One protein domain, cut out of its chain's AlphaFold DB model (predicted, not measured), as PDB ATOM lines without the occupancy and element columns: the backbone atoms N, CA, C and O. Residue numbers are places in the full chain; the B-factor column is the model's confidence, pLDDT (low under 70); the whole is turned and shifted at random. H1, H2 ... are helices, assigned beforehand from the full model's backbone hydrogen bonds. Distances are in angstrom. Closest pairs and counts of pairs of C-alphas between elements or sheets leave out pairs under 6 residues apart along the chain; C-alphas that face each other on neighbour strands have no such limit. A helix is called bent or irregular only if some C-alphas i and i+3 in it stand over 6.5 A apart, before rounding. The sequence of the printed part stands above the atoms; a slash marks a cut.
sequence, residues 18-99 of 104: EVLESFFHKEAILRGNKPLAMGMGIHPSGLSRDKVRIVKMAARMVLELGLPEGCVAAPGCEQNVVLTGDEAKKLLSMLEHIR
ATOM      1  N   GLU A  18     152.496 132.932 118.008       87.75
ATOM      2  CA  GLU A  18     151.835 131.948 118.864       87.75
ATOM      3  C   GLU A  18     151.116 132.614 120.046       87.75
ATOM      4  O   GLU A  18     150.104 132.106 120.534       87.75
ATOM      5  N   VAL A  19     151.608 133.773 120.498       88.94
ATOM      6  CA  VAL A  19     151.000 134.550 121.587       88.94
ATOM      7  C   VAL A  19     149.689 135.174 121.118       88.94
ATOM      8  O   VAL A  19     148.679 135.080 121.817       88.94
ATOM      9  N   LEU A  20     149.690 135.768 119.924       88.75
ATOM     10  CA  LEU A  20     148.508 136.404 119.346       88.75
ATOM     11  C   LEU A  20     147.439 135.368 118.962       88.75
ATOM     12  O   LEU A  20     146.259 135.555 119.258       88.75
ATOM     13  N   GLU A  21     147.854 134.235 118.390       92.19
ATOM     14  CA  GLU A  21     146.962 133.106 118.103       92.19
ATOM     15  C   GLU A  21     146.321 132.557 119.384       92.19
ATOM     16  O   GLU A  21     145.103 132.381 119.450       92.19
ATOM     17  N   SER A  22     147.121 132.336 120.434       92.00
ATOM     18  CA  SER A  22     146.629 131.849 121.728       92.00
ATOM     19  C   SER A  22     145.632 132.814 122.367       92.00
ATOM     20  O   SER A  22     144.635 132.376 122.942       92.00
ATOM     21  N   PHE A  23     145.884 134.121 122.266       91.56
ATOM     22  CA  PHE A  23     144.966 135.152 122.740       91.56
ATOM     23  C   PHE A  23     143.618 135.076 122.010       91.56
ATOM     24  O   PHE A  23     142.584 134.891 122.651       91.56
ATOM     25  N   PHE A  24     143.619 135.106 120.675       91.19
ATOM     26  CA  PHE A  24     142.382 135.018 119.893       91.19
ATOM     27  C   PHE A  24     141.637 133.699 120.100       91.19
ATOM     28  O   PHE A  24     140.407 133.688 120.131       91.19
ATOM     29  N   HIS A  25     142.350 132.587 120.292       91.00
ATOM     30  CA  HIS A  25     141.727 131.313 120.629       91.00
ATOM     31  C   HIS A  25     140.988 131.357 121.968       91.00
ATOM     32  O   HIS A  25     139.847 130.895 122.035       91.00
ATOM     33  N   LYS A  26     141.602 131.930 123.009       92.06
ATOM     34  CA  LYS A  26     140.972 132.096 124.327       92.06
ATOM     35  C   LYS A  26     139.743 132.996 124.243       92.06
ATOM     36  O   LYS A  26     138.668 132.580 124.668       92.06
ATOM     37  N   GLU A  27     139.866 134.156 123.608       91.38
ATOM     38  CA  GLU A  27     138.744 135.083 123.416       91.38
ATOM     39  C   GLU A  27     137.596 134.438 122.632       91.38
ATOM     40  O   GLU A  27     136.426 134.546 123.000       91.38
ATOM     41  N   ALA A  28     137.914 133.673 121.584       88.62
ATOM     42  CA  ALA A  28     136.921 132.956 120.795       88.62
ATOM     43  C   ALA A  28     136.226 131.814 121.555       88.62
ATOM     44  O   ALA A  28     135.157 131.366 121.129       88.62
ATOM     45  N   ILE A  29     136.839 131.281 122.615       88.06
ATOM     46  CA  ILE A  29     136.214 130.309 123.521       88.06
ATOM     47  C   ILE A  29     135.307 131.043 124.509       88.06
ATOM     48  O   ILE A  29     134.142 130.670 124.625       88.06
ATOM     49  N   LEU A  30     135.804 132.111 125.145       90.94
ATOM     50  CA  LEU A  30     135.062 132.911 126.127       90.94
ATOM     51  C   LEU A  30     133.774 133.504 125.546       90.94
ATOM     52  O   LEU A  30     132.727 133.455 126.184       90.94
ATOM     53  N   ARG A  31     133.823 134.002 124.305       89.56
ATOM     54  CA  ARG A  31     132.633 134.513 123.606       89.56
ATOM     55  C   ARG A  31     131.610 133.426 123.277       89.56
ATOM     56  O   ARG A  31     130.425 133.718 123.192       89.56
ATOM     57  N   GLY A  32     132.057 132.191 123.054       88.81
ATOM     58  CA  GLY A  32     131.235 131.089 122.558       88.81
ATOM     59  C   GLY A  32     131.037 131.092 121.033       88.81
ATOM     60  O   GLY A  32     131.037 132.125 120.365       88.81
ATOM     61  N   ASN A  33     130.846 129.898 120.458       86.06
ATOM     62  CA  ASN A  33     130.833 129.702 119.001       86.06
ATOM     63  C   ASN A  33     129.674 130.412 118.296       86.06
ATOM     64  O   ASN A  33     129.875 131.034 117.260       86.06
ATOM     65  N   LYS A  34     128.458 130.313 118.836       88.94
ATOM     66  CA  LYS A  34     127.254 130.865 118.200       88.94
ATOM     67  C   LYS A  34     127.301 132.396 118.048       88.94
ATOM     68  O   LYS A  34     127.140 132.858 116.921       88.94
ATOM     69  N   PRO A  35     127.532 133.191 119.111       90.62
ATOM     70  CA  PRO A  35     127.597 134.647 118.979       90.62
ATOM     71  C   PRO A  35     128.806 135.104 118.154       90.62
ATOM     72  O   PRO A  35     128.668 136.026 117.355       90.62
ATOM     73  N   LEU A  36     129.957 134.431 118.274       90.38
ATOM     74  CA  LEU A  36     131.122 134.745 117.447       90.38
ATOM     75  C   LEU A  36     130.846 134.502 115.958       90.38
ATOM     76  O   LEU A  36     131.162 135.354 115.137       90.38
ATOM     77  N   ALA A  37     130.220 133.375 115.608       89.56
ATOM     78  CA  ALA A  37     129.897 133.045 114.223       89.56
ATOM     79  C   ALA A  37     128.969 134.099 113.607       89.56
ATOM     80  O   ALA A  37     129.277 134.637 112.547       89.56
ATOM     81  N   MET A  38     127.893 134.464 114.316       90.44
ATOM     82  CA  MET A  38     126.956 135.494 113.855       90.44
ATOM     83  C   MET A  38     127.641 136.853 113.668       90.44
ATOM     84  O   MET A  38     127.434 137.492 112.642       90.44
ATOM     85  N   GLY A  39     128.501 137.266 114.607       89.94
ATOM     86  CA  GLY A  39     129.244 138.526 114.499       89.94
ATOM     87  C   GLY A  39     130.249 138.566 113.343       89.94
ATOM     88  O   GLY A  39     130.551 139.639 112.835       89.94
ATOM     89  N   MET A  40     130.743 137.407 112.903       88.50
ATOM     90  CA  MET A  40     131.664 137.283 111.767       88.50
ATOM     91  C   MET A  40     130.955 136.985 110.436       88.50
ATOM     92  O   MET A  40     131.627 136.796 109.427       88.50
ATOM     93  N   GLY A  41     129.618 136.897 110.416       88.88
ATOM     94  CA  GLY A  41     128.859 136.518 109.218       88.88
ATOM     95  C   GLY A  41     129.039 135.051 108.804       88.88
ATOM     96  O   GLY A  41     128.841 134.701 107.644       88.88
ATOM     97  N   ILE A  42     129.427 134.181 109.739       88.62
ATOM     98  CA  ILE A  42     129.655 132.750 109.520       88.62
ATOM     99  C   ILE A  42     128.463 131.969 110.076       88.62
ATOM    100  O   ILE A  42     127.975 132.239 111.175       88.62
ATOM    101  N   HIS A  43     128.005 130.947 109.353       88.00
ATOM    102  CA  HIS A  43     126.971 130.061 109.880       88.00
ATOM    103  C   HIS A  43     127.487 129.308 111.131       88.00
ATOM    104  O   HIS A  43     128.576 128.727 111.077       88.00
ATOM    105  N   PRO A  44     126.729 129.239 112.248       85.31
ATOM    106  CA  PRO A  44     127.213 128.658 113.507       85.31
ATOM    107  C   PRO A  44     127.773 127.232 113.411       85.31
ATOM    108  O   PRO A  44     128.692 126.889 114.154       85.31
ATOM    109  N   SER A  45     127.264 126.407 112.491       85.19
ATOM    110  CA  SER A  45     127.763 125.036 112.278       85.19
ATOM    111  C   SER A  45     129.138 124.964 111.600       85.19
ATOM    112  O   SER A  45     129.827 123.956 111.741       85.19
ATOM    113  N   GLY A  46     129.552 126.011 110.876       84.19
ATOM    114  CA  GLY A  46     130.827 126.058 110.155       84.19
ATOM    115  C   GLY A  46     131.992 126.545 111.015       84.19
ATOM    116  O   GLY A  46     133.126 126.096 110.842       84.19
ATOM    117  N   LEU A  47     131.714 127.399 112.006       85.31
ATOM    118  CA  LEU A  47     132.765 128.065 112.776       85.31
ATOM    119  C   LEU A  47     133.695 127.078 113.491       85.31
ATOM    120  O   LEU A  47     134.897 127.303 113.518       85.31
ATOM    121  N   SER A  48     133.186 125.974 114.044       80.88
ATOM    122  CA  SER A  48     134.029 125.001 114.756       80.88
ATOM    123  C   SER A  48     135.139 124.408 113.880       80.88
ATOM    124  O   SER A  48     136.206 124.092 114.396       80.88
ATOM    125  N   ARG A  49     134.906 124.276 112.566       83.25
ATOM    126  CA  ARG A  49     135.899 123.767 111.604       83.25
ATOM    127  C   ARG A  49     136.877 124.858 111.180       83.25
ATOM    128  O   ARG A  49     138.075 124.615 111.090       83.25
ATOM    129  N   ASP A  50     136.368 126.067 110.961       85.94
ATOM    130  CA  ASP A  50     137.161 127.178 110.435       85.94
ATOM    131  C   ASP A  50     137.892 127.995 111.507       85.94
ATOM    132  O   ASP A  50     138.830 128.716 111.175       85.94
ATOM    133  N   LYS A  51     137.517 127.883 112.789       86.38
ATOM    134  CA  LYS A  51     138.026 128.739 113.877       86.38
ATOM    135  C   LYS A  51     139.552 128.782 113.924       86.38
ATOM    136  O   LYS A  51     140.120 129.865 114.002       86.38
ATOM    137  N   VAL A  52     140.212 127.626 113.852       87.75
ATOM    138  CA  VAL A  52     141.684 127.535 113.883       87.75
ATOM    139  C   VAL A  52     142.302 128.266 112.696       87.75
ATOM    140  O   VAL A  52     143.227 129.059 112.859       87.75
ATOM    141  N   ARG A  53     141.755 128.049 111.499       89.88
ATOM    142  CA  ARG A  53     142.224 128.701 110.276       89.88
ATOM    143  C   ARG A  53     142.035 130.216 110.348       89.88
ATOM    144  O   ARG A  53     142.964 130.952 110.035       89.88
ATOM    145  N   ILE A  54     140.865 130.673 110.788       89.50
ATOM    146  CA  ILE A  54     140.521 132.094 110.913       89.50
ATOM    147  C   ILE A  54     141.450 132.793 111.906       89.50
ATOM    148  O   ILE A  54     142.017 133.828 111.571       89.50
ATOM    149  N   VAL A  55     141.647 132.217 113.096       90.88
ATOM    150  CA  VAL A  55     142.533 132.785 114.125       90.88
ATOM    151  C   VAL A  55     143.963 132.912 113.606       90.88
ATOM    152  O   VAL A  55     144.566 133.978 113.721       90.88
ATOM    153  N   LYS A  56     144.476 131.861 112.961       91.06
ATOM    154  CA  LYS A  56     145.815 131.861 112.368       91.06
ATOM    155  C   LYS A  56     145.974 132.926 111.283       91.06
ATOM    156  O   LYS A  56     146.983 133.625 111.241       91.06
ATOM    157  N   MET A  57     144.981 133.070 110.404       90.69
ATOM    158  CA  MET A  57     145.005 134.100 109.364       90.69
ATOM    159  C   MET A  57     144.952 135.509 109.958       90.69
ATOM    160  O   MET A  57     145.751 136.352 109.565       90.69
ATOM    161  N   ALA A  58     144.076 135.749 110.936       89.12
ATOM    162  CA  ALA A  58     143.971 137.043 111.604       89.12
ATOM    163  C   ALA A  58     145.284 137.432 112.300       89.12
ATOM    164  O   ALA A  58     145.751 138.558 112.140       89.12
ATOM    165  N   ALA A  59     145.922 136.494 113.008       90.19
ATOM    166  CA  ALA A  59     147.204 136.738 113.663       90.19
ATOM    167  C   ALA A  59     148.304 137.115 112.658       90.19
ATOM    168  O   ALA A  59     149.037 138.076 112.882       90.19
ATOM    169  N   ARG A  60     148.381 136.414 111.517       88.31
ATOM    170  CA  ARG A  60     149.335 136.742 110.444       88.31
ATOM    171  C   ARG A  60     149.082 138.109 109.834       88.31
ATOM    172  O   ARG A  60     150.024 138.872 109.692       88.31
ATOM    173  N   MET A  61     147.827 138.438 109.525       87.12
ATOM    174  CA  MET A  61     147.484 139.749 108.973       87.12
ATOM    175  C   MET A  61     147.918 140.875 109.911       87.12
ATOM    176  O   MET A  61     148.563 141.816 109.468       87.12
ATOM    177  N   VAL A  62     147.630 140.754 111.208       86.25
ATOM    178  CA  VAL A  62     148.013 141.761 112.207       86.25
ATOM    179  C   VAL A  62     149.535 141.883 112.345       86.25
ATOM    180  O   VAL A  62     150.045 142.982 112.529       86.25
ATOM    181  N   LEU A  63     150.277 140.780 112.246       84.00
ATOM    182  CA  LEU A  63     151.738 140.802 112.359       84.00
ATOM    183  C   LEU A  63     152.442 141.321 111.104       84.00
ATOM    184  O   LEU A  63     153.394 142.090 111.209       84.00
ATOM    185  N   GLU A  64     151.994 140.895 109.926       83.50
ATOM    186  CA  GLU A  64     152.621 141.245 108.649       83.50
ATOM    187  C   GLU A  64     152.218 142.646 108.188       83.50
ATOM    188  O   GLU A  64     153.046 143.399 107.669       83.50
ATOM    189  N   LEU A  65     150.950 143.012 108.392       83.44
ATOM    190  CA  LEU A  65     150.387 144.279 107.929       83.44
ATOM    191  C   LEU A  65     150.300 145.326 109.041       83.44
ATOM    192  O   LEU A  65     150.116 146.501 108.746       83.44
ATOM    193  N   GLY A  66     150.474 144.942 110.307       78.81
ATOM    194  CA  GLY A  66     150.291 145.854 111.431       78.81
ATOM    195  C   GLY A  66     148.839 146.308 111.575       78.81
ATOM    196  O   GLY A  66     147.914 145.733 110.996       78.81
ATOM    197  N   LEU A  67     148.643 147.359 112.364       80.00
ATOM    198  CA  LEU A  67     147.357 148.033 112.478       80.00
ATOM    199  C   LEU A  67     147.473 149.504 112.028       80.00
ATOM    200  O   LEU A  67     148.571 150.069 112.092       80.00
ATOM    201  N   PRO A  68     146.369 150.135 111.578       75.69
ATOM    202  CA  PRO A  68     146.356 151.555 111.226       75.69
ATOM    203  C   PRO A  68     146.708 152.471 112.408       75.69
ATOM    204  O   PRO A  68     146.484 152.123 113.567       75.69
ATOM    205  N   GLU A  69     147.194 153.680 112.129       69.56
ATOM    206  CA  GLU A  69     147.365 154.707 113.166       69.56
ATOM    207  C   GLU A  69     146.044 155.018 113.876       69.56
ATOM    208  O   GLU A  69     144.981 155.049 113.259       69.56
ATOM    209  N   GLY A  70     146.104 155.236 115.194       68.38
ATOM    210  CA  GLY A  70     144.934 155.609 115.995       68.38
ATOM    211  C   GLY A  70     143.913 154.489 116.237       68.38
ATOM    212  O   GLY A  70     142.874 154.745 116.834       68.38
ATOM    213  N   CYS A  71     144.180 153.247 115.813       68.69
ATOM    214  CA  CYS A  71     143.259 152.123 116.032       68.69
ATOM    215  C   CYS A  71     143.357 151.486 117.433       68.69
ATOM    216  O   CYS A  71     142.472 150.728 117.831       68.69
ATOM    217  N   VAL A  72     144.443 151.750 118.169       66.50
ATOM    218  CA  VAL A  72     144.651 151.210 119.514       66.50
ATOM    219  C   VAL A  72     144.089 152.204 120.517       66.50
ATOM    220  O   VAL A  72     144.721 153.208 120.830       66.50
ATOM    221  N   ALA A  73     142.915 151.891 121.060       61.88
ATOM    222  CA  ALA A  73     142.420 152.531 122.270       61.88
ATOM    223  C   ALA A  73     143.204 151.968 123.468       61.88
ATOM    224  O   ALA A  73     142.769 151.028 124.132       61.88
ATOM    225  N   ALA A  74     144.416 152.474 123.700       57.06
ATOM    226  CA  ALA A  74     145.133 152.172 124.930       57.06
ATOM    227  C   ALA A  74     144.456 152.937 126.088       57.06
ATOM    228  O   ALA A  74     144.194 154.134 125.938       57.06
ATOM    229  N   PRO A  75     144.163 152.293 127.236       50.66
ATOM    230  CA  PRO A  75     143.660 153.003 128.406       50.66
ATOM    231  C   PRO A  75     144.669 154.095 128.797       50.66
ATOM    232  O   PRO A  75     145.833 153.791 129.046       50.66
ATOM    233  N   GLY A  76     144.242 155.362 128.788       55.00
ATOM    234  CA  GLY A  76     145.117 156.530 128.992       55.00
ATOM    235  C   GLY A  76     145.625 157.214 127.713       55.00
ATOM    236  O   GLY A  76     146.381 158.176 127.802       55.00
ATOM    237  N   CYS A  77     145.203 156.758 126.531       51.03
ATOM    238  CA  CYS A  77     145.573 157.308 125.220       51.03
ATOM    239  C   CYS A  77     144.361 157.910 124.482       51.03
ATOM    240  O   CYS A  77     144.322 157.948 123.257       51.03
ATOM    241  N   GLU A  78     143.336 158.349 125.223       51.88
ATOM    242  CA  GLU A  78     142.047 158.771 124.651       51.88
ATOM    243  C   GLU A  78     142.110 160.057 123.818       51.88
ATOM    244  O   GLU A  78     141.148 160.389 123.131       51.88
ATOM    245  N   GLN A  79     143.233 160.776 123.814       52.56
ATOM    246  CA  GLN A  79     143.397 161.948 122.964       52.56
ATOM    247  C   GLN A  79     144.808 161.980 122.389       52.56
ATOM    248  O   GLN A  79     145.752 162.424 123.042       52.56
ATOM    249  N   ASN A  80     144.949 161.573 121.127       56.22
ATOM    250  CA  ASN A  80     146.007 162.127 120.287       56.22
ATOM    251  C   ASN A  80     145.714 163.630 120.144       56.22
ATOM    252  O   ASN A  80     145.013 164.045 119.223       56.22
ATOM    253  N   VAL A  81     146.170 164.442 121.103       58.78
ATOM    254  CA  VAL A  81     146.042 165.900 121.036       58.78
ATOM    255  C   VAL A  81     146.978 166.377 119.933       58.78
ATOM    256  O   VAL A  81     148.197 166.421 120.101       58.78
ATOM    257  N   VAL A  82     146.408 166.699 118.775       63.09
ATOM    258  CA  VAL A  82     147.139 167.350 117.690       63.09
ATOM    259  C   VAL A  82     147.272 168.821 118.063       63.09
ATOM    260  O   VAL A  82     146.320 169.581 117.934       63.09
ATOM    261  N   LEU A  83     148.442 169.206 118.572       66.62
ATOM    262  CA  LEU A  83     148.752 170.597 118.891       66.62
ATOM    263  C   LEU A  83     149.087 171.353 117.606       66.62
ATOM    264  O   LEU A  83     150.075 171.056 116.932       66.62
ATOM    265  N   THR A  84     148.284 172.357 117.276       73.69
ATOM    266  CA  THR A  84     148.613 173.324 116.228       73.69
ATOM    267  C   THR A  84     149.664 174.323 116.729       73.69
ATOM    268  O   THR A  84     149.901 174.469 117.931       73.69
ATOM    269  N   GLY A  85     150.337 175.023 115.808       72.56
ATOM    270  CA  GLY A  85     151.471 175.899 116.141       72.56
ATOM    271  C   GLY A  85     151.158 176.993 117.173       72.56
ATOM    272  O   GLY A  85     152.029 177.351 117.967       72.56
ATOM    273  N   ASP A  86     149.923 177.489 117.214       77.44
ATOM    274  CA  ASP A  86     149.501 178.508 118.182       77.44
ATOM    275  C   ASP A  86     149.205 177.918 119.568       77.44
ATOM    276  O   ASP A  86     149.516 178.531 120.593       77.44
ATOM    277  N   GLU A  87     148.678 176.694 119.619       79.38
ATOM    278  CA  GLU A  87     148.460 175.954 120.867       79.38
ATOM    279  C   GLU A  87     149.795 175.542 121.495       79.38
ATOM    280  O   GLU A  87     149.980 175.689 122.704       79.38
ATOM    281  N   ALA A  88     150.770 175.138 120.672       81.25
ATOM    282  CA  ALA A  88     152.129 174.842 121.117       81.25
ATOM    283  C   ALA A  88     152.824 176.075 121.725       81.25
ATOM    284  O   ALA A  88     153.459 175.966 122.773       81.25
ATOM    285  N   LYS A  89     152.663 177.266 121.126       80.12
ATOM    286  CA  LYS A  89     153.208 178.524 121.676       80.12
ATOM    287  C   LYS A  89     152.593 178.889 123.026       80.12
ATOM    288  O   LYS A  89     153.320 179.297 123.929       80.12
ATOM    289  N   LYS A  90     151.275 178.728 123.185       82.81
ATOM    290  CA  LYS A  90     150.606 178.961 124.476       82.81
ATOM    291  C   LYS A  90     151.088 177.987 125.547       82.81
ATOM    292  O   LYS A  90     151.367 178.419 126.661       82.81
ATOM    293  N   LEU A  91     151.245 176.709 125.204       82.50
ATOM    294  CA  LEU A  91     151.791 175.701 126.114       82.50
ATOM    295  C   LEU A  91     153.226 176.017 126.537       82.50
ATOM    296  O   LEU A  91     153.526 175.976 127.725       82.50
ATOM    297  N   LEU A  92     154.093 176.384 125.589       82.06
ATOM    298  CA  LEU A  92     155.468 176.792 125.886       82.06
ATOM    299  C   LEU A  92     155.502 178.002 126.820       82.06
ATOM    300  O   LEU A  92     156.206 177.973 127.823       82.06
ATOM    301  N   SER A  93     154.676 179.015 126.544       81.81
ATOM    302  CA  SER A  93     154.560 180.186 127.410       81.81
ATOM    303  C   SER A  93     154.103 179.798 128.818       81.81
ATOM    304  O   SER A  93     154.718 180.220 129.787       81.81
ATOM    305  N   MET A  94     153.095 178.936 128.971       81.50
ATOM    306  CA  MET A  94     152.655 178.470 130.295       81.50
ATOM    307  C   MET A  94     153.742 177.681 131.042       81.50
ATOM    308  O   MET A  94     153.902 177.856 132.247       81.50
ATOM    309  N   LEU A  95     154.510 176.844 130.339       80.56
ATOM    310  CA  LEU A  95     155.587 176.042 130.928       80.56
ATOM    311  C   LEU A  95     156.779 176.892 131.392       80.56
ATOM    312  O   LEU A  95     157.413 176.554 132.390       80.56
ATOM    313  N   GLU A  96     157.064 178.011 130.725       78.00
ATOM    314  CA  GLU A  96     158.095 178.960 131.163       78.00
ATOM    315  C   GLU A  96     157.786 179.578 132.534       78.00
ATOM    316  O   GLU A  96     158.710 179.835 133.299       78.00
ATOM    317  N   HIS A  97     156.506 179.736 132.884       67.25
ATOM    318  CA  HIS A  97     156.082 180.278 134.182       67.25
ATOM    319  C   HIS A  97     156.109 179.239 135.317       67.25
ATOM    320  O   HIS A  97     156.034 179.613 136.484       67.25
ATOM    321  N   ILE A  98     156.199 177.944 134.991       66.38
ATOM    322  CA  ILE A  98     156.254 176.836 135.964       66.38
ATOM    323  C   ILE A  98     157.704 176.443 136.276       66.38
ATOM    324  O   ILE A  98     157.965 175.746 137.256       66.38
ATOM    325  N   ARG A  99     158.670 176.886 135.464       57.47
ATOM    326  CA  ARG A  99     160.087 176.606 135.694       57.47
ATOM    327  C   ARG A  99     160.513 177.282 137.002       57.47
ATOM    328  O   ARG A  99     160.679 178.498 137.038       57.47
TER     329      ARG A  99
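Overview. This is residues 18 to 99 of the 104 residues of an uncharacterized protein of Serratia marcescens (UniProt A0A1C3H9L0). A head of three helices sits at one end of a dumbbell-like, drawn-out shape, and the single helix H4 sits far off at the other end, joined to the head by a long strap, residues 66 to 84. In the head, the kinked helix H3 is the longest part; H1 runs beside its portion after the kink, and H2 packs on its first residues. The printed part has 82 residues with four named helices, in the order H1, H2, H3, H4, and no named strand; the class is all helix. The whole is extended, with a radius of gyration of the C-alphas of 21.3 A and spans of 65 by 25 by 20 A, the length coming from the strap and H4.

Along the chain. H3, residues 44 to 65, measures 28.5 A and ends with C-alpha 65 at (150.387, 144.279, 107.929). It is irregular, C-alphas 49 and 52 being 7.3 A apart, with a kink of 63 degrees near residue 51. H1, residues 18 to 30, measures 18.3 A from C-alpha 18 at (151.835, 131.948, 118.864). H2 is residues 33 to 39, 10.0 A. H4, residues 85 to 96, measures 16.7 A and ends with C-alpha 96 at (158.095, 178.960, 131.163).

Arrangement. H3 touches H1 with residues 52 to 59 alone; the closest C-alphas, of Glu 21 and Ala 59, are 5.7 A apart. They run opposite ways at a shallow tilt of 34 degrees, only just short of steep. H3 touches H2 with residues 44 to 48 alone, the closest C-alphas being those of Lys 34 and Pro 44, 5.2 A, at a steep tilt of 61 degrees. H4 is apart from H1, H2 and H3. Each O i to N i+4 pair is within hydrogen-bond range in H1, H2 and H4; in H3, 14 of 18 are.

Size, cuts and confidence. The C-alphas farthest apart, of Ser 45 and His 97, are 65.8 A apart. The printed part has no cut; the link from H3 to H4 is long, and pLDDT is under 70 at residues 69 to 83 and 97 to 99.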